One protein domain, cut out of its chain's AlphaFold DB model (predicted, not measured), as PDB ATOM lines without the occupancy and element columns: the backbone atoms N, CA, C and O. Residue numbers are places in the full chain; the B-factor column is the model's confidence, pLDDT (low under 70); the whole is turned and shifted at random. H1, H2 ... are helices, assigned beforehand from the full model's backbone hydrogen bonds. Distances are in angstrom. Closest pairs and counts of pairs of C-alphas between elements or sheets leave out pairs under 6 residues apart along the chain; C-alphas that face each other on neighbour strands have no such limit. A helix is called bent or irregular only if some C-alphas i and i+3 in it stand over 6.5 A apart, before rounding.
ATOM      1  N   SER A  49     178.541 219.971 142.359       85.12
ATOM      2  CA  SER A  49     178.249 221.151 143.176       85.12
ATOM      3  C   SER A  49     176.753 221.344 143.452       85.12
ATOM      4  O   SER A  49     176.400 221.691 144.579       85.12
ATOM      5  N   ALA A  50     175.875 221.078 142.481       87.31
ATOM      6  CA  ALA A  50     174.424 221.182 142.643       87.31
ATOM      7  C   ALA A  50     173.892 220.101 143.596       87.31
ATOM      8  O   ALA A  50     173.110 220.397 144.500       87.31
ATOM      9  N   VAL A  51     174.397 218.871 143.464       89.56
ATOM     10  CA  VAL A  51     174.075 217.745 144.359       89.56
ATOM     11  C   VAL A  51     174.493 218.055 145.799       89.56
ATOM     12  O   VAL A  51     173.709 217.894 146.738       89.56
ATOM     13  N   HIS A  52     175.708 218.577 145.994       91.25
ATOM     14  CA  HIS A  52     176.170 219.000 147.315       91.25
ATOM     15  C   HIS A  52     175.355 220.164 147.887       91.25
ATOM     16  O   HIS A  52     175.023 220.135 149.074       91.25
ATOM     17  N   ALA A  53     175.005 221.161 147.071       92.38
ATOM     18  CA  ALA A  53     174.195 222.294 147.506       92.38
ATOM     19  C   ALA A  53     172.811 221.842 147.999       92.38
ATOM     20  O   ALA A  53     172.417 222.205 149.113       92.38
ATOM     21  N   LEU A  54     172.116 220.985 147.241       94.50
ATOM     22  CA  LEU A  54     170.826 220.430 147.656       94.50
ATOM     23  C   LEU A  54     170.958 219.624 148.950       94.50
ATOM     24  O   LEU A  54     170.209 219.858 149.899       94.50
ATOM     25  N   LYS A  55     171.951 218.729 149.037       94.50
ATOM     26  CA  LYS A  55     172.234 217.953 150.254       94.50
ATOM     27  C   LYS A  55     172.376 218.856 151.483       94.50
ATOM     28  O   LYS A  55     171.752 218.588 152.510       94.50
ATOM     29  N   ARG A  56     173.148 219.944 151.389       94.56
ATOM     30  CA  ARG A  56     173.297 220.911 152.492       94.56
ATOM     31  C   ARG A  56     171.971 221.577 152.853       94.56
ATOM     32  O   ARG A  56     171.661 221.691 154.038       94.56
ATOM     33  N   CYS A  57     171.171 221.967 151.863       94.62
ATOM     34  CA  CYS A  57     169.863 222.580 152.093       94.62
ATOM     35  C   CYS A  57     168.890 221.628 152.806       94.62
ATOM     36  O   CYS A  57     168.277 222.024 153.797       94.62
ATOM     37  N   LEU A  58     168.814 220.361 152.380       93.88
ATOM     38  CA  LEU A  58     167.979 219.336 153.017       93.88
ATOM     39  C   LEU A  58     168.396 219.092 154.475       93.88
ATOM     40  O   LEU A  58     167.555 219.131 155.377       93.88
ATOM     41  N   ILE A  59     169.700 218.914 154.729       93.12
ATOM     42  CA  ILE A  59     170.260 218.763 156.085       93.12
ATOM     43  C   ILE A  59     169.889 219.959 156.955       93.12
ATOM     44  O   ILE A  59     169.400 219.799 158.077       93.12
ATOM     45  N   TRP A  60     170.130 221.165 156.444       93.50
ATOM     46  CA  TRP A  60     169.912 222.395 157.187       93.50
ATOM     47  C   TRP A  60     168.439 222.623 157.500       93.50
ATOM     48  O   TRP A  60     168.111 222.995 158.628       93.50
ATOM     49  N   ARG A  61     167.549 222.317 156.551       91.50
ATOM     50  CA  ARG A  61     166.104 222.417 156.742       91.50
ATOM     51  C   ARG A  61     165.607 221.478 157.838       91.50
ATOM     52  O   ARG A  61     165.010 221.951 158.804       91.50
ATOM     53  N   MET A  62     165.962 220.192 157.775       90.31
ATOM     54  CA  MET A  62     165.637 219.229 158.842       90.31
ATOM     55  C   MET A  62     166.201 219.674 160.201       90.31
ATOM     56  O   MET A  62     165.559 219.539 161.246       90.31
ATOM     57  N   ALA A  63     167.411 220.243 160.207       88.62
ATOM     58  CA  ALA A  63     168.040 220.750 161.419       88.62
ATOM     59  C   ALA A  63     167.320 221.975 162.004       88.62
ATOM     60  O   ALA A  63     167.316 222.140 163.227       88.62
ATOM     61  N   ILE A  64     166.733 222.840 161.175       85.75
ATOM     62  CA  ILE A  64     165.888 223.951 161.623       85.75
ATOM     63  C   ILE A  64     164.606 223.402 162.244       85.75
ATOM     64  O   ILE A  64     164.338 223.702 163.410       85.75
ATOM     65  N   ASP A  65     163.882 222.559 161.509       82.69
ATOM     66  CA  ASP A  65     162.556 222.063 161.895       82.69
ATOM     67  C   ASP A  65     162.588 221.282 163.212       82.69
ATOM     68  O   ASP A  65     161.685 221.386 164.044       82.69
ATOM     69  N   LEU A  66     163.679 220.552 163.459       83.00
ATOM     70  CA  LEU A  66     163.833 219.721 164.652       83.00
ATOM     71  C   LEU A  66     164.735 220.338 165.733       83.00
ATOM     72  O   LEU A  66     164.973 219.711 166.775       83.00
ATOM     73  N   GLY A  67     165.187 221.584 165.538       84.25
ATOM     74  CA  GLY A  67     165.971 222.344 166.520       84.25
ATOM     75  C   GLY A  67     167.380 221.787 166.752       84.25
ATOM     76  O   GLY A  67     167.901 221.825 167.867       84.25
ATOM     77  N   LEU A  68     168.002 221.237 165.709       89.38
ATOM     78  CA  LEU A  68     169.288 220.537 165.742       89.38
ATOM     79  C   LEU A  68     170.425 221.264 165.007       89.38
ATOM     80  O   LEU A  68     171.520 220.715 164.918       89.38
ATOM     81  N   LYS A  69     170.221 222.513 164.560       91.75
ATOM     82  CA  LYS A  69     171.224 223.341 163.848       91.75
ATOM     83  C   LYS A  69     172.645 223.270 164.417       91.75
ATOM     84  O   LYS A  69     173.614 223.167 163.670       91.75
ATOM     85  N   ARG A  70     172.786 223.295 165.749       92.81
ATOM     86  CA  ARG A  70     174.096 223.266 166.428       92.81
ATOM     87  C   ARG A  70     174.910 221.993 166.172       92.81
ATOM     88  O   ARG A  70     176.120 222.017 166.345       92.81
ATOM     89  N   TYR A  71     174.253 220.902 165.780       90.56
ATOM     90  CA  TYR A  71     174.884 219.609 165.519       90.56
ATOM     91  C   TYR A  71     175.303 219.423 164.060       90.56
ATOM     92  O   TYR A  71     175.988 218.447 163.770       90.56
ATOM     93  N   VAL A  72     174.916 220.335 163.162       91.12
ATOM     94  CA  VAL A  72     175.321 220.295 161.753       91.12
ATOM     95  C   VAL A  72     176.746 220.854 161.626       91.12
ATOM     96  O   VAL A  72     176.966 222.023 161.991       91.12
ATOM     97  N   PRO A  73     177.721 220.064 161.134       88.88
ATOM     98  CA  PRO A  73     179.077 220.525 160.843       88.88
ATOM     99  C   PRO A  73     179.069 221.727 159.900       88.88
ATOM    100  O   PRO A  73     178.250 221.782 158.993       88.88
ATOM    101  N   ARG A  74     179.998 222.679 160.071       90.06
ATOM    102  CA  ARG A  74     180.044 223.899 159.237       90.06
ATOM    103  C   ARG A  74     180.109 223.598 157.735       90.06
ATOM    104  O   ARG A  74     179.447 224.285 156.975       90.06
ATOM    105  N   ILE A  75     180.845 222.560 157.337       88.38
ATOM    106  CA  ILE A  75     180.980 222.138 155.932       88.38
ATOM    107  C   ILE A  75     179.665 221.627 155.316       88.38
ATOM    108  O   ILE A  75     179.468 221.729 154.109       88.38
ATOM    109  N   GLU A  76     178.745 221.124 156.144       88.56
ATOM    110  CA  GLU A  76     177.425 220.637 155.724       88.56
ATOM    111  C   GLU A  76     176.345 221.731 155.795       88.56
ATOM    112  O   GLU A  76     175.178 221.458 155.523       88.56
ATOM    113  N   ARG A  77     176.707 222.971 156.158       92.56
ATOM    114  CA  ARG A  77     175.772 224.103 156.178       92.56
ATOM    115  C   ARG A  77     175.759 224.791 154.814       92.56
ATOM    116  O   ARG A  77     176.839 225.079 154.295       92.56
ATOM    117  N   PRO A  78     174.579 225.067 154.243       93.50
ATOM    118  CA  PRO A  78     174.481 225.855 153.027       93.50
ATOM    119  C   PRO A  78     174.900 227.298 153.319       93.50
ATOM    120  O   PRO A  78     174.823 227.757 154.464       93.50
ATOM    121  N   ASN A  79     175.338 228.011 152.286       92.62
ATOM    122  CA  ASN A  79     175.453 229.466 152.379       92.62
ATOM    123  C   ASN A  79     174.067 230.131 152.243       92.62
ATOM    124  O   ASN A  79     173.094 229.485 151.845       92.62
ATOM    125  N   ASP A  80     173.975 231.421 152.579       90.56
ATOM    126  CA  ASP A  80     172.696 232.147 152.592       90.56
ATOM    127  C   ASP A  80     172.031 232.187 151.210       90.56
ATOM    128  O   ASP A  80     170.814 232.061 151.110       90.56
ATOM    129  N   TYR A  81     172.824 232.296 150.140       90.56
ATOM    130  CA  TYR A  81     172.318 232.304 148.768       90.56
ATOM    131  C   TYR A  81     171.723 230.946 148.364       90.56
ATOM    132  O   TYR A  81     170.599 230.887 147.871       90.56
ATOM    133  N   GLU A  82     172.443 229.850 148.620       90.75
ATOM    134  CA  GLU A  82     171.984 228.477 148.377       90.75
ATOM    135  C   GLU A  82     170.681 228.196 149.117       90.75
ATOM    136  O   GLU A  82     169.717 227.709 148.525       90.75
ATOM    137  N   TYR A  83     170.645 228.533 150.406       91.12
ATOM    138  CA  TYR A  83     169.484 228.252 151.233       91.12
ATOM    139  C   TYR A  83     168.291 229.142 150.868       91.12
ATOM    140  O   TYR A  83     167.175 228.639 150.776       91.12
ATOM    141  N   SER A  84     168.517 230.429 150.580       88.38
ATOM    142  CA  SER A  84     167.462 231.324 150.091       88.38
ATOM    143  C   SER A  84     166.872 230.819 148.778       88.38
ATOM    144  O   SER A  84     165.657 230.808 148.625       88.38
ATOM    145  N   ARG A  85     167.715 230.366 147.841       89.44
ATOM    146  CA  ARG A  85     167.256 229.806 146.566       89.44
ATOM    147  C   ARG A  85     166.426 228.541 146.768       89.44
ATOM    148  O   ARG A  85     165.403 228.375 146.110       89.44
ATOM    149  N   PHE A  86     166.848 227.664 147.678       89.81
ATOM    150  CA  PHE A  86     166.082 226.476 148.046       89.81
ATOM    151  C   PHE A  86     164.716 226.835 148.653       89.81
ATOM    152  O   PHE A  86     163.709 226.235 148.277       89.81
ATOM    153  N   GLU A  87     164.657 227.827 149.552       85.94
ATOM    154  CA  GLU A  87     163.389 228.311 150.115       85.94
ATOM    155  C   GLU A  87     162.468 228.873 149.019       85.94
ATOM    156  O   GLU A  87     161.297 228.500 148.984       85.94
ATOM    157  N   THR A  88     162.996 229.656 148.070       84.56
ATOM    158  CA  THR A  88     162.237 230.136 146.901       84.56
ATOM    159  C   THR A  88     161.680 228.983 146.065       84.56
ATOM    160  O   THR A  88     160.489 228.981 145.777       84.56
ATOM    161  N   CYS A  89     162.484 227.958 145.756       84.19
ATOM    162  CA  CYS A  89     162.010 226.782 145.011       84.19
ATOM    163  C   CYS A  89     160.857 226.070 145.742       84.19
ATOM    164  O   CYS A  89     159.890 225.645 145.119       84.19
ATOM    165  N   CYS A  90     160.922 225.956 147.074       79.19
ATOM    166  CA  CYS A  90     159.833 225.367 147.863       79.19
ATOM    167  C   CYS A  90     158.546 226.212 147.814       79.19
ATOM    168  O   CYS A  90     157.444 225.663 147.849       79.19
ATOM    169  N   GLU A  91     158.669 227.540 147.762       75.75
ATOM    170  CA  GLU A  91     157.532 228.461 147.669       75.75
ATOM    171  C   GLU A  91     156.905 228.481 146.266       75.75
ATOM    172  O   GLU A  91     155.674 228.469 146.146       75.75
ATOM    173  N   ASP A  92     157.734 228.497 145.224       72.31
ATOM    174  CA  ASP A  92     157.320 228.651 143.829       72.31
ATOM    175  C   ASP A  92     156.761 227.359 143.229       72.31
ATOM    176  O   ASP A  92     155.753 227.414 142.522       72.31
ATOM    177  N   TYR A  93     157.284 226.189 143.612       69.69
ATOM    178  CA  TYR A  93     156.780 224.900 143.124       69.69
ATOM    179  C   TYR A  93     155.264 224.717 143.333       69.69
ATOM    180  O   TYR A  93     154.541 224.209 142.479       69.69
ATOM    181  N   CYS A  94     154.726 225.204 144.455       57.19
ATOM    182  CA  CYS A  94     153.291 225.128 144.734       57.19
ATOM    183  C   CYS A  94     152.433 226.037 143.835       57.19
ATOM    184  O   CYS A  94     151.230 225.792 143.710       57.19
ATOM    185  N   LYS A  95     153.009 227.106 143.267       61.38
ATOM    186  CA  LYS A  95     152.333 227.962 142.279       61.38
ATOM    187  C   LYS A  95     152.233 227.218 140.951       61.38
ATOM    188  O   LYS A  95     151.147 227.152 140.388       61.38
ATOM    189  N   ILE A  96     153.318 226.545 140.559       59.69
ATOM    190  CA  ILE A  96     153.387 225.695 139.364       59.69
ATOM    191  C   ILE A  96     152.304 224.601 139.411       59.69
ATOM    192  O   ILE A  96     151.535 224.462 138.469       59.69
ATOM    193  N   LEU A  97     152.133 223.903 140.542       55.19
ATOM    194  CA  LEU A  97     151.073 222.885 140.705       55.19
ATOM    195  C   LEU A  97     149.631 223.445 140.671       55.19
ATOM    196  O   LEU A  97     148.659 222.713 140.431       55.19
ATOM    197  N   GLY A  98     149.461 224.731 140.990       50.44
ATOM    198  CA  GLY A  98     148.170 225.421 140.980       50.44
ATOM    199  C   GLY A  98     147.761 225.915 139.591       50.44
ATOM    200  O   GLY A  98     146.567 225.979 139.288       50.44
ATOM    201  N   GLU A  99     148.738 226.221 138.743       53.28
ATOM    202  CA  GLU A  99     148.557 226.827 137.427       53.28
ATOM    203  C   GLU A  99     148.478 225.744 136.339       53.28
ATOM    204  O   GLU A  99     149.443 225.058 136.033       53.28
ATOM    205  N   HIS A 100     147.299 225.579 135.730       49.09
ATOM    206  CA  HIS A 100     147.032 224.551 134.708       49.09
ATOM    207  C   HIS A 100     147.752 224.761 133.361       49.09
ATOM    208  O   HIS A 100     147.538 223.981 132.438       49.09
ATOM    209  N   THR A 101     148.547 225.820 133.216       52.22
ATOM    210  CA  THR A 101     149.055 226.312 131.925       52.22
ATOM    211  C   THR A 101     150.571 226.226 131.759       52.22
ATOM    212  O   THR A 101     151.092 226.781 130.795       52.22
ATOM    213  N   PHE A 102     151.297 225.553 132.654       56.94
ATOM    214  CA  PHE A 102     152.732 225.339 132.450       56.94
ATOM    215  C   PHE A 102     152.974 224.369 131.287       56.94
ATOM    216  O   PHE A 102     152.444 223.258 131.276       56.94
ATOM    217  N   SER A 103     153.767 224.792 130.298       61.16
ATOM    218  CA  SER A 103     154.234 223.896 129.239       61.16
ATOM    219  C   SER A 103     155.344 222.992 129.774       61.16
ATOM    220  O   SER A 103     156.116 223.398 130.646       61.16
ATOM    221  N   GLN A 104     155.465 221.789 129.214       61.81
ATOM    222  CA  GLN A 104     156.505 220.823 129.579       61.81
ATOM    223  C   GLN A 104     157.919 221.432 129.519       61.81
ATOM    224  O   GLN A 104     158.705 221.275 130.447       61.81
ATOM    225  N   GLU A 105     158.210 222.199 128.467       62.50
ATOM    226  CA  GLU A 105     159.509 222.856 128.269       62.50
ATOM    227  C   GLU A 105     159.806 223.895 129.363       62.50
ATOM    228  O   GLU A 105     160.915 223.954 129.884       62.50
ATOM    229  N   SER A 106     158.801 224.669 129.789       65.56
ATOM    230  CA  SER A 106     158.969 225.652 130.872       65.56
ATOM    231  C   SER A 106     159.204 225.015 132.249       65.56
ATOM    232  O   SER A 106     159.807 225.633 133.126       65.56
ATOM    233  N   LEU A 107     158.736 223.778 132.435       66.94
ATOM    234  CA  LEU A 107     158.946 222.967 133.632       66.94
ATOM    235  C   LEU A 107     160.327 222.303 133.636       66.94
ATOM    236  O   LEU A 107     160.991 222.281 134.671       66.94
ATOM    237  N   ASP A 108     160.782 221.791 132.493       68.94
ATOM    238  CA  ASP A 108     162.088 221.131 132.385       68.94
ATOM    239  C   ASP A 108     163.262 222.102 132.604       68.94
ATOM    240  O   ASP A 108     164.302 221.691 133.132       68.94
ATOM    241  N   ASP A 109     163.060 223.384 132.281       71.88
ATOM    242  CA  ASP A 109     164.000 224.485 132.529       71.88
ATOM    243  C   ASP A 109     163.757 225.213 133.864       71.88
ATOM    244  O   ASP A 109     164.440 226.194 134.188       71.88
ATOM    245  N   SER A 110     162.796 224.753 134.673       76.69
ATOM    246  CA  SER A 110     162.453 225.422 135.925       76.69
ATOM    247  C   SER A 110     163.583 225.327 136.956       76.69
ATOM    248  O   SER A 110     164.382 224.381 136.998       76.69
ATOM    249  N   ASN A 111     163.641 226.318 137.853       81.25
ATOM    250  CA  ASN A 111     164.610 226.302 138.947       81.25
ATOM    251  C   ASN A 111     164.411 225.071 139.846       81.25
ATOM    252  O   ASN A 111     165.373 224.466 140.299       81.25
ATOM    253  N   GLU A 112     163.178 224.659 140.098       82.94
ATOM    254  CA  GLU A 112     162.867 223.492 140.917       82.94
ATOM    255  C   GLU A 112     163.414 222.214 140.281       82.94
ATOM    256  O   GLU A 112     164.054 221.407 140.961       82.94
ATOM    257  N   MET A 113     163.234 222.056 138.966       81.88
ATOM    258  CA  MET A 113     163.741 220.896 138.240       81.88
ATOM    259  C   MET A 113     165.271 220.836 138.283       81.88
ATOM    260  O   MET A 113     165.849 219.791 138.593       81.88
ATOM    261  N   MET A 114     165.935 221.972 138.063       82.81
ATOM    262  CA  MET A 114     167.396 222.055 137.991       82.81
ATOM    263  C   MET A 114     168.101 222.047 139.355       82.81
ATOM    264  O   MET A 114     169.200 221.501 139.468       82.81
ATOM    265  N   PHE A 115     167.500 222.636 140.393       85.38
ATOM    266  CA  PHE A 115     168.127 222.802 141.712       85.38
ATOM    267  C   PHE A 115     167.646 221.801 142.757       85.38
ATOM    268  O   PHE A 115     168.336 221.618 143.762       85.38
ATOM    269  N   VAL A 116     166.499 221.150 142.542       87.38
ATOM    270  CA  VAL A 116     165.910 220.233 143.525       87.38
ATOM    271  C   VAL A 116     165.698 218.839 142.949       87.38
ATOM    272  O   VAL A 116     166.320 217.900 143.434       87.38
ATOM    273  N   PHE A 117     164.887 218.674 141.904       86.25
ATOM    274  CA  PHE A 117     164.492 217.331 141.463       86.25
ATOM    275  C   PHE A 117     165.616 216.554 140.780       86.25
ATOM    276  O   PHE A 117     165.900 215.427 141.188       86.25
ATOM    277  N   ARG A 118     166.320 217.152 139.808       85.12
ATOM    278  CA  ARG A 118     167.465 216.494 139.156       85.12
ATOM    279  C   ARG A 118     168.568 216.139 140.167       85.12
ATOM    280  O   ARG A 118     168.908 214.961 140.260       85.12
ATOM    281  N   PRO A 119     169.083 217.074 140.997       88.19
ATOM    282  CA  PRO A 119     170.088 216.717 141.999       88.19
ATOM    283  C   PRO A 119     169.557 215.765 143.084       88.19
ATOM    284  O   PRO A 119     170.327 214.993 143.647       88.19
ATOM    285  N   GLY A 120     168.256 215.797 143.388       88.38
ATOM    286  CA  GLY A 120     167.612 214.882 144.331       88.38
ATOM    287  C   GLY A 120     167.568 213.443 143.823       88.38
ATOM    288  O   GLY A 120     167.846 212.519 144.588       88.38
ATOM    289  N   SER A 121     167.318 213.262 142.526       85.12
ATOM    290  CA  SER A 121     167.404 211.961 141.861       85.12
ATOM    291  C   SER A 121     168.817 211.375 141.947       85.12
ATOM    292  O   SER A 121     168.963 210.188 142.223       85.12
ATOM    293  N   GLU A 122     169.861 212.197 141.796       86.62
ATOM    294  CA  GLU A 122     171.263 211.765 141.967       86.62
ATOM    295  C   GLU A 122     171.604 211.392 143.419       86.62
ATOM    296  O   GLU A 122     172.465 210.553 143.669       86.62
ATOM    297  N   LEU A 123     170.904 211.971 144.401       86.88
ATOM    298  CA  LEU A 123     170.982 211.540 145.804       86.88
ATOM    299  C   LEU A 123     170.209 210.235 146.069       86.88
ATOM    300  O   LEU A 123     170.245 209.734 147.194       86.88
ATOM    301  N   GLY A 124     169.491 209.702 145.077       85.31
ATOM    302  CA  GLY A 124     168.631 208.527 145.219       85.31
ATOM    303  C   GLY A 124     167.316 208.808 145.951       85.31
ATOM    304  O   GLY A 124     166.699 207.878 146.467       85.31
ATOM    305  N   ILE A 125     166.887 210.072 146.038       86.69
ATOM    306  CA  ILE A 125     165.610 210.453 146.652       86.69
ATOM    307  C   ILE A 125     164.528 210.430 145.559       86.69
ATOM    308  O   ILE A 125     164.639 211.196 144.599       86.69
ATOM    309  N   PRO A 126     163.465 209.612 145.689       84.12
ATOM    310  CA  PRO A 126     162.350 209.628 144.743       84.12
ATOM    311  C   PRO A 126     161.712 211.018 144.621       84.12
ATOM    312  O   PRO A 126     161.479 211.678 145.639       84.12
ATOM    313  N   CYS A 127     161.392 211.439 143.391       80.25
ATOM    314  CA  CYS A 127     160.829 212.762 143.103       80.25
ATOM    315  C   CYS A 127     159.586 213.065 143.948       80.25
ATOM    316  O   CYS A 127     159.561 214.099 144.604       80.25
ATOM    317  N   ASP A 128     158.628 212.140 144.032       78.00
ATOM    318  CA  ASP A 128     157.393 212.274 144.818       78.00
ATOM    319  C   ASP A 128     157.651 212.563 146.305       78.00
ATOM    320  O   ASP A 128     156.955 213.353 146.942       78.00
ATOM    321  N   LEU A 129     158.675 211.929 146.886       82.50
ATOM    322  CA  LEU A 129     159.027 212.141 148.291       82.50
ATOM    323  C   LEU A 129     159.721 213.483 148.504       82.50
ATOM    324  O   LEU A 129     159.537 214.116 149.546       82.50
ATOM    325  N   LEU A 130     160.520 213.921 147.531       83.88
ATOM    326  CA  LEU A 130     161.144 215.238 147.548       83.88
ATOM    327  C   LEU A 130     160.105 216.345 147.336       83.88
ATOM    328  O   LEU A 130     160.159 217.380 147.997       83.88
ATOM    329  N   GLU A 131     159.116 216.093 146.489       79.94
ATOM    330  CA  GLU A 131     157.966 216.954 146.269       79.94
ATOM    331  C   GLU A 131     157.152 217.122 147.556       79.94
ATOM    332  O   GLU A 131     156.929 218.241 148.030       79.94
ATOM    333  N   PHE A 132     156.800 216.001 148.196       79.56
ATOM    334  CA  PHE A 132     156.145 216.001 149.498       79.56
ATOM    335  C   PHE A 132     156.986 216.736 150.550       79.56
ATOM    336  O   PHE A 132     156.464 217.528 151.342       79.56
ATOM    337  N   PHE A 133     158.305 216.516 150.560       82.69
ATOM    338  CA  PHE A 133     159.220 217.224 151.449       82.69
ATOM    339  C   PHE A 133     159.105 218.736 151.251       82.69
ATOM    340  O   PHE A 133     158.887 219.441 152.237       82.69
ATOM    341  N   MET A 134     159.214 219.227 150.013       79.62
ATOM    342  CA  MET A 134     159.097 220.651 149.673       79.62
ATOM    343  C   MET A 134     157.744 221.221 150.105       79.62
ATOM    344  O   MET A 134     157.687 222.291 150.715       79.62
ATOM    345  N   TYR A 135     156.663 220.474 149.881       74.62
ATOM    346  CA  TYR A 135     155.324 220.851 150.327       74.62
ATOM    347  C   TYR A 135     155.241 220.986 151.858       74.62
ATOM    348  O   TYR A 135     154.733 221.980 152.381       74.62
ATOM    349  N   SER A 136     155.799 220.021 152.595       72.69
ATOM    350  CA  SER A 136     155.740 219.975 154.063       72.69
ATOM    351  C   SER A 136     156.543 221.082 154.765       72.69
ATOM    352  O   SER A 136     156.232 221.435 155.901       72.69
ATOM    353  N   VAL A 137     157.565 221.649 154.107       69.25
ATOM    354  CA  VAL A 137     158.441 222.688 154.690       69.25
ATOM    355  C   VAL A 137     157.947 224.112 154.435       69.25
ATOM    356  O   VAL A 137     158.567 225.079 154.902       69.25
ATOM    357  N   ARG A 138     156.824 224.256 153.722       62.91
ATOM    358  CA  ARG A 138     156.228 225.543 153.375       62.91
ATOM    359  C   ARG A 138     155.984 226.393 154.624       62.91
ATOM    360  O   ARG A 138     155.312 225.988 155.572       62.91
ATOM    361  N   ARG A 139     156.471 227.637 154.597       47.12
ATOM    362  CA  ARG A 139     156.001 228.667 155.529       47.12
ATOM    363  C   ARG A 139     154.583 229.050 155.127       47.12
ATOM    364  O   ARG A 139     154.335 229.383 153.970       47.12
ATOM    365  N   ALA A 140     153.646 229.026 156.075       37.84
ATOM    366  CA  ALA A 140     152.334 229.626 155.868       37.84
ATOM    367  C   ALA A 140     152.542 231.113 155.532       37.84
ATOM    368  O   ALA A 140     152.884 231.920 156.397       37.84
ATOM    369  N   THR A 141     152.430 231.470 154.254       35.03
ATOM    370  CA  THR A 141     152.582 232.851 153.796       35.03
ATOM    371  C   THR A 141     151.477 233.697 154.421       35.03
ATOM    372  O   THR A 141     150.320 233.285 154.426       35.03
ATOM    373  N   LYS A 142     151.836 234.886 154.922       34.09
ATOM    374  CA  LYS A 142     151.015 235.862 155.677       34.09
ATOM    375  C   LYS A 142     149.624 236.200 155.102       34.09
ATOM    376  O   LYS A 142     148.841 236.836 155.799       34.09
ATOM    377  N   LYS A 149     143.038 228.739 148.658       32.66
ATOM    378  CA  LYS A 149     142.711 228.357 147.268       32.66
ATOM    379  C   LYS A 149     143.406 227.085 146.790       32.66
ATOM    380  O   LYS A 149     142.909 226.470 145.850       32.66
ATOM    381  N   ASN A 150     144.442 226.607 147.478       36.97
ATOM    382  CA  ASN A 150     145.014 225.287 147.200       36.97
ATOM    383  C   ASN A 150     144.192 224.198 147.906       36.97
ATOM    384  O   ASN A 150     144.700 223.436 148.720       36.97
ATOM    385  N   LYS A 151     142.905 224.093 147.551       36.38
ATOM    386  CA  LYS A 151     141.999 222.996 147.941       36.38
ATOM    387  C   LYS A 151     142.404 221.626 147.355       36.38
ATOM    388  O   LYS A 151     141.612 220.695 147.407       36.38
ATOM    389  N   ARG A 152     143.591 221.506 146.746       35.81
ATOM    390  CA  ARG A 152     144.015 220.337 145.958       35.81
ATOM    391  C   ARG A 152     144.710 219.241 146.763       35.81
ATOM    392  O   ARG A 152     144.814 218.137 146.258       35.81
ATOM    393  N   ILE A 153     145.166 219.519 147.986       39.78
ATOM    394  CA  ILE A 153     145.910 218.545 148.798       39.78
ATOM    395  C   ILE A 153     145.347 218.558 150.220       39.78
ATOM    396  O   ILE A 153     145.746 219.354 151.072       39.78
ATOM    397  N   THR A 154     144.361 217.699 150.472       39.72
ATOM    398  CA  THR A 154     143.815 217.440 151.808       39.72
ATOM    399  C   THR A 154     144.649 216.360 152.494       39.72
ATOM    400  O   THR A 154     144.254 215.202 152.505       39.72
ATOM    401  N   CYS A 155     145.807 216.718 153.048       44.84
ATOM    402  CA  CYS A 155     146.518 215.835 153.982       44.84
ATOM    403  C   CYS A 155     146.215 216.275 155.413       44.84
ATOM    404  O   CYS A 155     146.276 217.472 155.726       44.84
ATOM    405  N   HIS A 156     145.891 215.330 156.295       55.47
ATOM    406  CA  HIS A 156     145.671 215.650 157.699       55.47
ATOM    407  C   HIS A 156     146.997 216.079 158.353       55.47
ATOM    408  O   HIS A 156     148.077 215.601 158.013       55.47
ATOM    409  N   ARG A 157     146.947 217.012 159.312       60.22
ATOM    410  CA  ARG A 157     148.160 217.523 159.985       60.22
ATOM    411  C   ARG A 157     149.001 216.401 160.613       60.22
ATOM    412  O   ARG A 157     150.228 216.488 160.614       60.22
ATOM    413  N   ASP A 158     148.336 215.379 161.136       60.88
ATOM    414  CA  ASP A 158     148.972 214.245 161.804       60.88
ATOM    415  C   ASP A 158     149.633 213.288 160.804       60.88
ATOM    416  O   ASP A 158     150.761 212.867 161.033       60.88
ATOM    417  N   GLU A 159     149.003 213.049 159.654       67.00
ATOM    418  CA  GLU A 159     149.569 212.313 158.515       67.00
ATOM    419  C   GLU A 159     150.839 212.986 157.981       67.00
ATOM    420  O   GLU A 159     151.871 212.341 157.790       67.00
ATOM    421  N   VAL A 160     150.798 214.312 157.805       71.94
ATOM    422  CA  VAL A 160     151.971 215.079 157.364       71.94
ATOM    423  C   VAL A 160     153.108 214.943 158.370       71.94
ATOM    424  O   VAL A 160     154.251 214.717 157.982       71.94
ATOM    425  N   LEU A 161     152.804 215.054 159.667       73.62
ATOM    426  CA  LEU A 161     153.798 214.883 160.719       73.62
ATOM    427  C   LEU A 161     154.366 213.458 160.733       73.62
ATOM    428  O   LEU A 161     155.580 213.303 160.824       73.62
ATOM    429  N   LEU A 162     153.514 212.437 160.642       75.75
ATOM    430  CA  LEU A 162     153.899 211.027 160.648       75.75
ATOM    431  C   LEU A 162     154.895 210.725 159.523       75.75
ATOM    432  O   LEU A 162     156.030 210.329 159.799       75.75
ATOM    433  N   LEU A 163     154.515 211.025 158.279       81.75
ATOM    434  CA  LEU A 163     155.377 210.852 157.110       81.75
ATOM    435  C   LEU A 163     156.673 211.637 157.239       81.75
ATOM    436  O   LEU A 163     157.751 211.120 156.952       81.75
ATOM    437  N   ARG A 164     156.587 212.886 157.708       85.00
ATOM    438  CA  ARG A 164     157.754 213.752 157.844       85.00
ATOM    439  C   ARG A 164     158.804 213.164 158.777       85.00
ATOM    440  O   ARG A 164     159.993 213.212 158.470       85.00
ATOM    441  N   LEU A 165     158.378 212.581 159.897       85.12
ATOM    442  CA  LEU A 165     159.291 211.946 160.846       85.12
ATOM    443  C   LEU A 165     160.048 210.779 160.202       85.12
ATOM    444  O   LEU A 165     161.237 210.604 160.487       85.12
ATOM    445  N   VAL A 166     159.392 210.010 159.331       85.12
ATOM    446  CA  VAL A 166     159.987 208.860 158.637       85.12
ATOM    447  C   VAL A 166     160.882 209.305 157.484       85.12
ATOM    448  O   VAL A 166     162.043 208.898 157.437       85.12
ATOM    449  N   ILE A 167     160.409 210.209 156.623       88.31
ATOM    450  CA  ILE A 167     161.186 210.780 155.511       88.31
ATOM    451  C   ILE A 167     162.482 211.408 156.029       88.31
ATOM    452  O   ILE A 167     163.561 211.086 155.529       88.31
ATOM    453  N   ASP A 168     162.404 212.236 157.075       88.94
ATOM    454  CA  ASP A 168     163.585 212.887 157.636       88.94
ATOM    455  C   ASP A 168     164.560 211.873 158.222       88.94
ATOM    456  O   ASP A 168     165.755 211.952 157.970       88.94
ATOM    457  N   SER A 169     164.075 210.914 159.013       85.31
ATOM    458  CA  SER A 169     164.965 210.044 159.788       85.31
ATOM    459  C   SER A 169     165.477 208.814 159.049       85.31
ATOM    460  O   SER A 169     166.535 208.309 159.429       85.31
ATOM    461  N   ARG A 170     164.756 208.316 158.042       82.62
ATOM    462  CA  ARG A 170     165.047 207.028 157.392       82.62
ATOM    463  C   ARG A 170     165.364 207.139 155.911       82.62
ATOM    464  O   ARG A 170     166.087 206.291 155.410       82.62
ATOM    465  N   ILE A 171     164.854 208.161 155.228       84.12
ATOM    466  CA  ILE A 171     165.112 208.351 153.797       84.12
ATOM    467  C   ILE A 171     166.218 209.383 153.637       84.12
ATOM    468  O   ILE A 171     167.353 209.049 153.316       84.12
ATOM    469  N   ILE A 172     165.929 210.643 153.953       86.50
ATOM    470  CA  ILE A 172     166.844 211.735 153.633       86.50
ATOM    471  C   ILE A 172     168.099 211.651 154.489       86.50
ATOM    472  O   ILE A 172     169.189 211.690 153.936       86.50
ATOM    473  N   VAL A 173     167.998 211.477 155.810       84.06
ATOM    474  CA  VAL A 173     169.196 211.334 156.659       84.06
ATOM    475  C   VAL A 173     170.115 210.217 156.196       84.06
ATOM    476  O   VAL A 173     171.327 210.431 156.156       84.06
ATOM    477  N   ASP A 174     169.564 209.054 155.863       82.75
ATOM    478  CA  ASP A 174     170.372 207.889 155.501       82.75
ATOM    479  C   ASP A 174     171.055 208.064 154.142       82.75
ATOM    480  O   ASP A 174     172.188 207.617 153.981       82.75
ATOM    481  N   LEU A 175     170.429 208.797 153.217       81.81
ATOM    482  CA  LEU A 175     170.985 209.085 151.894       81.81
ATOM    483  C   LEU A 175     171.947 210.281 151.886       81.81
ATOM    484  O   LEU A 175     172.958 210.275 151.186       81.81
ATOM    485  N   VAL A 176     171.657 211.329 152.661       84.06
ATOM    486  CA  VAL A 176     172.363 212.611 152.524       84.06
ATOM    487  C   VAL A 176     173.357 212.890 153.644       84.06
ATOM    488  O   VAL A 176     174.182 213.785 153.490       84.06
ATOM    489  N   THR A 177     173.361 212.155 154.756       80.44
ATOM    490  CA  THR A 177     174.286 212.409 155.880       80.44
ATOM    491  C   THR A 177     175.245 211.249 156.112       80.44
ATOM    492  O   THR A 177     175.036 210.151 155.617       80.44
ATOM    493  N   ASN A 178     176.300 211.469 156.902       77.00
ATOM    494  CA  ASN A 178     177.044 210.353 157.481       77.00
ATOM    495  C   ASN A 178     176.174 209.686 158.569       77.00
ATOM    496  O   ASN A 178     175.958 210.321 159.610       77.00
ATOM    497  N   PRO A 179     175.745 208.415 158.417       72.25
ATOM    498  CA  PRO A 179     174.841 207.768 159.375       72.25
ATOM    499  C   PRO A 179     175.421 207.658 160.793       72.25
ATOM    500  O   PRO A 179     174.685 207.622 161.782       72.25
ATOM    501  N   ARG A 180     176.756 207.641 160.918       73.00
ATOM    502  CA  ARG A 180     177.473 207.604 162.207       73.00
ATOM    503  C   ARG A 180     177.695 209.000 162.805       73.00
ATOM    504  O   ARG A 180     178.074 209.127 163.974       73.00
ATOM    505  N   GLY A 181     177.426 210.053 162.035       77.44
ATOM    506  CA  GLY A 181     177.565 211.447 162.436       77.44
ATOM    507  C   GLY A 181     176.672 211.830 163.620       77.44
ATOM    508  O   GLY A 181     175.615 211.245 163.873       77.44
ATOM    509  N   ALA A 182     177.099 212.842 164.380       87.00
ATOM    510  CA  ALA A 182     176.354 213.322 165.545       87.00
ATOM    511  C   ALA A 182     174.965 213.864 165.168       87.00
ATOM    512  O   ALA A 182     173.998 213.597 165.881       87.00
ATOM    513  N   PHE A 183     174.861 214.588 164.048       87.56
ATOM    514  CA  PHE A 183     173.591 215.100 163.539       87.56
ATOM    515  C   PHE A 183     172.610 213.967 163.217       87.56
ATOM    516  O   PHE A 183     171.531 213.936 163.807       87.56
ATOM    517  N   ALA A 184     173.014 213.001 162.384       86.69
ATOM    518  CA  ALA A 184     172.190 211.861 161.974       86.69
ATOM    519  C   ALA A 184     171.611 211.104 163.180       86.69
ATOM    520  O   ALA A 184     170.396 210.942 163.301       86.69
ATOM    521  N   ARG A 185     172.464 210.733 164.146       87.38
ATOM    522  CA  ARG A 185     172.027 210.043 165.374       87.38
ATOM    523  C   ARG A 185     171.018 210.861 166.182       87.38
ATOM    524  O   ARG A 185     170.030 210.317 166.681       87.38
ATOM    525  N   ARG A 186     171.248 212.172 166.326       89.06
ATOM    526  CA  ARG A 186     170.357 213.070 167.083       89.06
ATOM    527  C   ARG A 186     169.025 213.275 166.374       89.06
ATOM    528  O   ARG A 186     168.000 213.289 167.053       89.06
ATOM    529  N   LEU A 187     169.045 213.410 165.051       87.62
ATOM    530  CA  LEU A 187     167.857 213.582 164.226       87.62
ATOM    531  C   LEU A 187     166.978 212.331 164.290       87.62
ATOM    532  O   LEU A 187     165.831 212.435 164.716       87.62
ATOM    533  N   LYS A 188     167.549 211.141 164.054       87.44
ATOM    534  CA  LYS A 188     166.847 209.853 164.207       87.44
ATOM    535  C   LYS A 188     166.212 209.693 165.586       87.44
ATOM    536  O   LYS A 188     165.021 209.420 165.699       87.44
ATOM    537  N   THR A 189     166.978 209.956 166.647       86.19
ATOM    538  CA  THR A 189     166.468 209.893 168.030       86.19
ATOM    539  C   THR A 189     165.324 210.886 168.265       86.19
ATOM    540  O   THR A 189     164.343 210.573 168.943       86.19
ATOM    541  N   LYS A 190     165.437 212.110 167.731       85.62
ATOM    542  CA  LYS A 190     164.409 213.150 167.870       85.62
ATOM    543  C   LYS A 190     163.129 212.751 167.135       85.62
ATOM    544  O   LYS A 190     162.065 212.902 167.737       85.62
ATOM    545  N   CYS A 191     163.238 212.217 165.919       84.19
ATOM    546  CA  CYS A 191     162.101 211.732 165.143       84.19
ATOM    547  C   CYS A 191     161.401 210.566 165.840       84.19
ATOM    548  O   CYS A 191     160.206 210.658 166.094       84.19
ATOM    549  N   ALA A 192     162.142 209.539 166.271       79.69
ATOM    550  CA  ALA A 192     161.576 208.402 167.000       79.69
ATOM    551  C   ALA A 192     160.856 208.836 168.288       79.69
ATOM    552  O   ALA A 192     159.758 208.373 168.591       79.69
ATOM    553  N   ARG A 193     161.424 209.792 169.038       78.81
ATOM    554  CA  ARG A 193     160.770 210.332 170.240       78.81
ATOM    555  C   ARG A 193     159.470 211.071 169.919       78.81
ATOM    556  O   ARG A 193     158.505 210.934 170.665       78.81
ATOM    557  N   LEU A 194     159.451 211.889 168.866       76.44
ATOM    558  CA  LEU A 194     158.238 212.593 168.440       76.44
ATOM    559  C   LEU A 194     157.187 211.618 167.914       76.44
ATOM    560  O   LEU A 194     156.014 211.781 168.234       76.44
ATOM    561  N   HIS A 195     157.612 210.585 167.192       78.44
ATOM    562  CA  HIS A 195     156.734 209.525 166.729       78.44
ATOM    563  C   HIS A 195     156.073 208.824 167.912       78.44
ATOM    564  O   HIS A 195     154.864 208.885 168.054       78.44
ATOM    565  N   ARG A 196     156.854 208.277 168.851       67.50
ATOM    566  CA  ARG A 196     156.313 207.606 170.047       67.50
ATOM    567  C   ARG A 196     155.415 208.507 170.894       67.50
ATOM    568  O   ARG A 196     154.516 208.006 171.552       67.50
ATOM    569  N   LYS A 197     155.657 209.822 170.910       72.19
ATOM    570  CA  LYS A 197     154.824 210.769 171.659       72.19
ATOM    571  C   LYS A 197     153.439 210.953 171.030       72.19
ATOM    572  O   LYS A 197     152.471 211.065 171.772       72.19
ATOM    573  N   ASN A 198     153.364 211.054 169.704       65.44
ATOM    574  CA  ASN A 198     152.121 211.385 168.998       65.44
ATOM    575  C   ASN A 198     151.404 210.146 168.431       65.44
ATOM    576  O   ASN A 198     150.197 210.178 168.236       65.44
ATOM    577  N   PHE A 199     152.142 209.057 168.212       67.81
ATOM    578  CA  PHE A 199     151.732 207.846 167.501       67.81
ATOM    579  C   PHE A 199     152.265 206.591 168.208       67.81
ATOM    580  O   PHE A 199     152.880 205.717 167.602       67.81
ATOM    581  N   SER A 200     152.092 206.513 169.530       61.09
ATOM    582  CA  SER A 200     152.626 205.414 170.353       61.09
ATOM    583  C   SER A 200     152.103 204.031 169.960       61.09
ATOM    584  O   SER A 200     152.749 203.031 170.267       61.09
ATOM    585  N   TRP A 201     150.943 203.977 169.304       56.25
ATOM    586  CA  TRP A 201     150.310 202.747 168.838       56.25
ATOM    587  C   TRP A 201     150.781 202.273 167.462       56.25
ATOM    588  O   TRP A 201     150.465 201.149 167.073       56.25
ATOM    589  N   LEU A 202     151.534 203.105 166.744       65.19
ATOM    590  CA  LEU A 202     152.060 202.798 165.420       65.19
ATOM    591  C   LEU A 202     153.460 202.190 165.496       65.19
ATOM    592  O   LEU A 202     154.178 202.331 166.492       65.19
ATOM    593  N   LEU A 203     153.835 201.495 164.427       65.50
ATOM    594  CA  LEU A 203     155.140 200.879 164.261       65.50
ATOM    595  C   LEU A 203     156.252 201.928 164.409       65.50
ATOM    596  O   LEU A 203     156.151 203.042 163.902       65.50
ATOM    597  N   ASP A 204     157.329 201.587 165.122       67.88
ATOM    598  CA  ASP A 204     158.460 202.506 165.275       67.88
ATOM    599  C   ASP A 204     159.065 202.826 163.890       67.88
ATOM    600  O   ASP A 204     159.323 201.891 163.128       67.88
ATOM    601  N   PRO A 205     159.371 204.100 163.571       72.25
ATOM    602  CA  PRO A 205     159.997 204.493 162.310       72.25
ATOM    603  C   PRO A 205     161.244 203.695 161.932       72.25
ATOM    604  O   PRO A 205     161.547 203.528 160.753       72.25
ATOM    605  N   ALA A 206     161.993 203.199 162.919       70.69
ATOM    606  CA  ALA A 206     163.166 202.368 162.673       70.69
ATOM    607  C   ALA A 206     162.829 201.012 162.020       70.69
ATOM    608  O   ALA A 206     163.690 200.442 161.353       70.69
ATOM    609  N   LEU A 207     161.603 200.519 162.206       70.81
ATOM    610  CA  LEU A 207     161.120 199.214 161.746       70.81
ATOM    611  C   LEU A 207     160.295 199.293 160.453       70.81
ATOM    612  O   LEU A 207     159.934 198.256 159.903       70.81
ATOM    613  N   ILE A 208     159.994 200.500 159.972       73.00
ATOM    614  CA  ILE A 208     159.257 200.712 158.724       73.00
ATOM    615  C   ILE A 208     160.124 200.277 157.540       73.00
ATOM    616  O   ILE A 208     161.272 200.720 157.405       73.00
ATOM    617  N   ASN A 209     159.567 199.411 156.688       73.31
ATOM    618  CA  ASN A 209     160.228 198.960 155.471       73.31
ATOM    619  C   ASN A 209     160.128 200.044 154.388       73.31
ATOM    620  O   ASN A 209     159.039 200.495 154.043       73.31
ATOM    621  N   LEU A 210     161.277 200.443 153.844       78.25
ATOM    622  CA  LEU A 210     161.375 201.453 152.795       78.25
ATOM    623  C   LEU A 210     161.698 200.872 151.418       78.25
ATOM    624  O   LEU A 210     161.666 201.613 150.441       78.25
ATOM    625  N   ASP A 211     161.993 199.577 151.308       76.38
ATOM    626  CA  ASP A 211     162.503 198.982 150.071       76.38
ATOM    627  C   ASP A 211     161.516 199.162 148.921       76.38
ATOM    628  O   ASP A 211     161.892 199.616 147.843       76.38
ATOM    629  N   ASN A 212     160.232 198.894 149.160       75.31
ATOM    630  CA  ASN A 212     159.192 199.086 148.148       75.31
ATOM    631  C   ASN A 212     158.996 200.566 147.794       75.31
ATOM    632  O   ASN A 212     158.733 200.886 146.639       75.31
ATOM    633  N   VAL A 213     159.162 201.466 148.766       75.94
ATOM    634  CA  VAL A 213     159.005 202.917 148.585       75.94
ATOM    635  C   VAL A 213     160.150 203.486 147.743       75.94
ATOM    636  O   VAL A 213     159.915 204.303 146.858       75.94
ATOM    637  N   LEU A 214     161.382 203.031 147.977       76.38
ATOM    638  CA  LEU A 214     162.571 203.478 147.248       76.38
ATOM    639  C   LEU A 214     162.718 202.794 145.879       76.38
ATOM    640  O   LEU A 214     163.231 203.407 144.948       76.38
ATOM    641  N   ARG A 215     162.263 201.539 145.739       69.31
ATOM    642  CA  ARG A 215     162.252 200.796 144.462       69.31
ATOM    643  C   ARG A 215     161.087 201.177 143.559       69.31
ATOM    644  O   ARG A 215     161.164 200.937 142.352       69.31
ATOM    645  N   ALA A 216     160.000 201.716 144.117       63.56
ATOM    646  CA  ALA A 216     158.909 202.248 143.318       63.56
ATOM    647  C   ALA A 216     159.498 203.267 142.348       63.56
ATOM    648  O   ALA A 216     160.149 204.226 142.773       63.56
ATOM    649  N   ARG A 217     159.294 203.031 141.043       58.16
ATOM    650  CA  ARG A 217     159.751 203.967 140.015       58.16
ATOM    651  C   ARG A 217     159.264 205.356 140.420       58.16
ATOM    652  O   ARG A 217     158.077 205.459 140.746       58.16
ATOM    653  N   PRO A 218     160.141 206.378 140.453       56.25
ATOM    654  CA  PRO A 218     159.686 207.740 140.677       56.25
ATOM    655  C   PRO A 218     158.540 207.961 139.698       56.25
ATOM    656  O   PRO A 218     158.712 207.678 138.503       56.25
ATOM    657  N   ALA A 219     157.358 208.340 140.200       53.53
ATOM    658  CA  ALA A 219     156.367 208.822 139.268       53.53
ATOM    659  C   ALA A 219     157.064 210.007 138.611       53.53
ATOM    660  O   ALA A 219     157.654 210.861 139.284       53.53
ATOM    661  N   SER A 220     157.164 209.985 137.283       49.25
ATOM    662  CA  SER A 220     157.658 211.186 136.639       49.25
ATOM    663  C   SER A 220     156.714 212.296 137.089       49.25
ATOM    664  O   SER A 220     155.498 212.098 137.064       49.25
ATOM    665  N   ILE A 221     157.249 213.461 137.452       50.22
ATOM    666  CA  ILE A 221     156.445 214.683 137.655       50.22
ATOM    667  C   ILE A 221     155.570 214.944 136.399       50.22
ATOM    668  O   ILE A 221     154.586 215.669 136.441       50.22
ATOM    669  N   GLN A 222     155.934 214.299 135.285       49.62
ATOM    670  CA  GLN A 222     155.338 214.314 133.957       49.62
ATOM    671  C   GLN A 222     154.366 213.147 133.674       49.62
ATOM    672  O   GLN A 222     153.892 213.018 132.549       49.62
ATOM    673  N   CYS A 223     154.140 212.218 134.609       48.59
ATOM    674  CA  CYS A 223     153.333 211.032 134.337       48.59
ATOM    675  C   CYS A 223     151.847 211.410 134.346       48.59
ATOM    676  O   CYS A 223     151.273 211.642 135.409       48.59
ATOM    677  N   GLU A 224     151.236 211.442 133.156       47.91
ATOM    678  CA  GLU A 224     149.810 211.742 132.939       47.91
ATOM    679  C   GLU A 224     148.871 210.842 133.769       47.91
ATOM    680  O   GLU A 224     147.738 211.221 134.060       47.91
ATOM    681  N   GLU A 225     149.346 209.662 134.187       47.41
ATOM    682  CA  GLU A 225     148.596 208.712 135.018       47.41
ATOM    683  C   GLU A 225     148.519 209.123 136.503       47.41
ATOM    684  O   GLU A 225     147.638 208.660 137.230       47.41
ATOM    685  N   THR A 226     149.418 209.992 136.975       50.28
ATOM    686  CA  THR A 226     149.441 210.490 138.360       50.28
ATOM    687  C   THR A 226     148.745 211.841 138.434       50.28
ATOM    688  O   THR A 226     149.249 212.852 137.957       50.28
ATOM    689  N   GLN A 227     147.566 211.871 139.060       52.88
ATOM    690  CA  GLN A 227     146.867 213.126 139.342       52.88
ATOM    691  C   GLN A 227     147.735 214.032 140.230       52.88
ATOM    692  O   GLN A 227     148.368 213.556 141.173       52.88
ATOM    693  N   ASN A 228     147.738 215.344 139.973       49.41
ATOM    694  CA  ASN A 228     148.494 216.314 140.775       49.41
ATOM    695  C   ASN A 228     148.197 216.155 142.279       49.41
ATOM    696  O   ASN A 228     147.038 216.213 142.691       49.41
ATOM    697  N   GLY A 229     149.242 216.000 143.101       52.12
ATOM    698  CA  GLY A 229     149.119 215.770 144.547       52.12
ATOM    699  C   GLY A 229     148.871 214.310 144.954       52.12
ATOM    700  O   GLY A 229     148.648 214.041 146.134       52.12
ATOM    701  N   HIS A 230     148.913 213.365 144.011       60.84
ATOM    702  CA  HIS A 230     148.854 211.931 144.282       60.84
ATOM    703  C   HIS A 230     150.261 211.317 144.288       60.84
ATOM    704  O   HIS A 230     150.750 210.819 143.277       60.84
ATOM    705  N   TRP A 231     150.909 211.337 145.452       71.12
ATOM    706  CA  TRP A 231     152.259 210.801 145.635       71.12
ATOM    707  C   TRP A 231     152.215 209.316 145.988       71.12
ATOM    708  O   TRP A 231     152.002 208.942 147.146       71.12
ATOM    709  N   LYS A 232     152.427 208.446 144.999       73.56
ATOM    710  CA  LYS A 232     152.280 206.996 145.185       73.56
ATOM    711  C   LYS A 232     153.264 206.450 146.222       73.56
ATOM    712  O   LYS A 232     152.860 205.670 147.082       73.56
ATOM    713  N   GLN A 233     154.527 206.894 146.201       76.56
ATOM    714  CA  GLN A 233     155.507 206.538 147.238       76.56
ATOM    715  C   GLN A 233     155.066 206.991 148.633       76.56
ATOM    716  O   GLN A 233     155.255 206.260 149.602       76.56
ATOM    717  N   THR A 234     154.476 208.179 148.748       76.94
ATOM    718  CA  THR A 234     154.006 208.720 150.028       76.94
ATOM    719  C   THR A 234     152.830 207.920 150.577       76.94
ATOM    720  O   THR A 234     152.784 207.676 151.778       76.94
ATOM    721  N   LEU A 235     151.910 207.472 149.718       76.44
ATOM    722  CA  LEU A 235     150.790 206.613 150.115       76.44
ATOM    723  C   LEU A 235     151.267 205.241 150.587       76.44
ATOM    724  O   LEU A 235     150.896 204.820 151.677       76.44
ATOM    725  N   LEU A 236     152.155 204.593 149.827       78.44
ATOM    726  CA  LEU A 236     152.771 203.326 150.235       78.44
ATOM    727  C   LEU A 236     153.514 203.468 151.569       78.44
ATOM    728  O   LEU A 236     153.435 202.602 152.436       78.44
ATOM    729  N   LEU A 237     154.228 204.582 151.750       78.12
ATOM    730  CA  LEU A 237     154.910 204.867 153.003       78.12
ATOM    731  C   LEU A 237     153.912 205.095 154.143       78.12
ATOM    732  O   LEU A 237     154.157 204.621 155.248       78.12
ATOM    733  N   MET A 238     152.799 205.788 153.890       77.38
ATOM    734  CA  MET A 238     151.755 206.016 154.889       77.38
ATOM    735  C   MET A 238     151.149 204.703 155.370       77.38
ATOM    736  O   MET A 238     151.066 204.490 156.575       77.38
ATOM    737  N   GLU A 239     150.796 203.810 154.445       74.88
ATOM    738  CA  GLU A 239     150.250 202.488 154.768       74.88
ATOM    739  C   GLU A 239     151.178 201.719 155.717       74.88
ATOM    740  O   GLU A 239     150.717 201.116 156.686       74.88
ATOM    741  N   GLU A 240     152.495 201.793 155.499       71.81
ATOM    742  CA  GLU A 240     153.483 201.183 156.392       71.81
ATOM    743  C   GLU A 240     153.625 201.920 157.734       71.81
ATOM    744  O   GLU A 240     153.764 201.278 158.778       71.81
ATOM    745  N   CYS A 241     153.572 203.256 157.736       72.69
ATOM    746  CA  CYS A 241     153.628 204.060 158.961       72.69
ATOM    747  C   CYS A 241     152.421 203.812 159.872       72.69
ATOM    748  O   CYS A 241     152.556 203.839 161.093       72.69
ATOM    749  N   GLU A 242     151.246 203.570 159.293       70.50
ATOM    750  CA  GLU A 242     149.986 203.357 160.007       70.50
ATOM    751  C   GLU A 242     149.819 201.932 160.557       70.50
ATOM    752  O   GLU A 242     148.833 201.631 161.241       70.50
ATOM    753  N   ARG A 243     150.801 201.051 160.342       61.81
ATOM    754  CA  ARG A 243     150.775 199.695 160.894       61.81
ATOM    755  C   ARG A 243     150.823 199.727 162.427       61.81
ATOM    756  O   ARG A 243     151.713 200.363 162.996       61.81
ATOM    757  N   PRO A 244     149.933 198.998 163.123       57.28
ATOM    758  CA  PRO A 244     149.992 198.883 164.574       57.28
ATOM    759  C   PRO A 244     151.292 198.230 165.056       57.28
ATOM    760  O   PRO A 244     151.807 197.293 164.442       57.28
ATOM    761  N   CYS A 245     151.808 198.692 166.193       54.50
ATOM    762  CA  CYS A 245     152.975 198.085 166.825       54.50
ATOM    763  C   CYS A 245     152.661 196.650 167.279       54.50
ATOM    764  O   CYS A 245     151.739 196.435 168.066       54.50
ATOM    765  N   ALA A 246     153.476 195.677 166.863       51.06
ATOM    766  CA  ALA A 246     153.307 194.270 167.235       51.06
ATOM    767  C   ALA A 246     153.293 194.036 168.761       51.06
ATOM    768  O   ALA A 246     152.575 193.167 169.238       51.06
ATOM    769  N   ALA A 247     154.011 194.849 169.542       41.94
ATOM    770  CA  ALA A 247     154.011 194.764 171.008       41.94
ATOM    771  C   ALA A 247     152.676 195.185 171.657       41.94
ATOM    772  O   ALA A 247     152.421 194.852 172.808       41.94
ATOM    773  N   LEU A 248     151.821 195.915 170.933       40.22
ATOM    774  CA  LEU A 248     150.456 196.263 171.351       40.22
ATOM    775  C   LEU A 248     149.404 195.308 170.779       40.22
ATOM    776  O   LEU A 248     148.225 195.433 171.101       40.22
ATOM    777  N   MET A 249     149.830 194.351 169.953       43.56
ATOM    778  CA  MET A 249     148.995 193.262 169.447       43.56
ATOM    779  C   MET A 249     148.901 192.102 170.454       43.56
ATOM    780  O   MET A 249     148.305 191.075 170.136       43.56
TER     781      MET A 249
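Overview. This is residues 49 to 142 and 149 to 249 of the 316 residues of an uncharacterized protein of Aureobasidium pullulans (UniProt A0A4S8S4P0). A body of crossed helices has H5 and the long helix H6 at its core, with H1 packed on one side of H6 and H9 crossing both H5 and H6 on the opposite side. H7 folds back beside H6 as a hairpin, and at the other end H4 packs on H5, H2 crosses H4 and H1, and small H3 lies farthest out. The printed part has 195 residues with nine named helices, H1 to H9 in order along the chain, and no named strand; the class is all helix. It is compact, with a radius of gyration of the C-alphas of 16.5 A and spans of 51 by 40 by 36 A.

Along the chain. H1, residues 49 to 65, begins at C-alpha 49 (178.249, 221.151, 143.176) and is 24.4 A long. H2 is residues 80 to 96, 24.3 A long. H3 is residues 104 to 108, H4 residues 111 to 122 and H5 residues 127 to 136. H6, residues 157 to 176, is the longest at 25.8 A, from C-alpha 157 (148.160, 217.523, 159.985), with a kink of 32 degrees near residue 167. H7 is residues 182 to 198, 24.6 A long, and H8 residues 211 to 215. H9, residues 232 to 241, ends at C-alpha 241 (153.628, 204.060, 158.961). H4 and H6 are only just irregular: C-alphas 115 and 118 are 6.8 A apart, and 169 and 172 are 6.7 A apart.

Arrangement. H5 and H6 are the hub, touching four helices each. They touch each other at a steep tilt of 53 degrees, opposite ways, the closest C-alphas being those of Ser 136 and Val 160, 7.0 A. H9 touches H6, about perpendicular at 77 degrees, with Leu 163 and Met 238 closest, their C-alphas 6.4 A apart. The hairpin H6 and H7 has a shallow tilt of 21 degrees, opposite ways, with the C-alphas of Ser 169 and Lys 188 closest at 4.8 A. H1 touches H4 with residues 50 to 54 alone, about perpendicular at 85 degrees; the C-alphas of Val 51 and Pro 119 are closest, 4.7 A. H2 touches H4 about perpendicular at 78 degrees, the C-alphas of Cys 89 and Glu 112 being closest at 5.3 A. H3 is close to H4 but not clearly touching, with the C-alphas of Leu 107 and Met 113 closest at 7.0 A. H8 touches H9, the C-alphas of Val 213 and Gln 233 being closest at 5.2 A. H1 and H9 are apart. Every O i to N i+4 pair is within hydrogen-bond range in H1, H3, H5, H7, H8 and H9; in H2 it is 11 of 13, in H4 5 of 8, in H6 13 of 16.

Size, cuts and confidence. The two farthest C-alphas, of Glu 105 and Met 249, are 51.8 A apart. Residues 143 to 148 are not printed, and C-alphas 142 and 149 are 14.0 A apart across the cut. The links H1 to H2, H7 to H8 and H8 to H9 are long. The mean pLDDT of the printed part is 73.7, with 64 residues under 70, among them residues 93 to 108, 149 to 159 and 215 to 230.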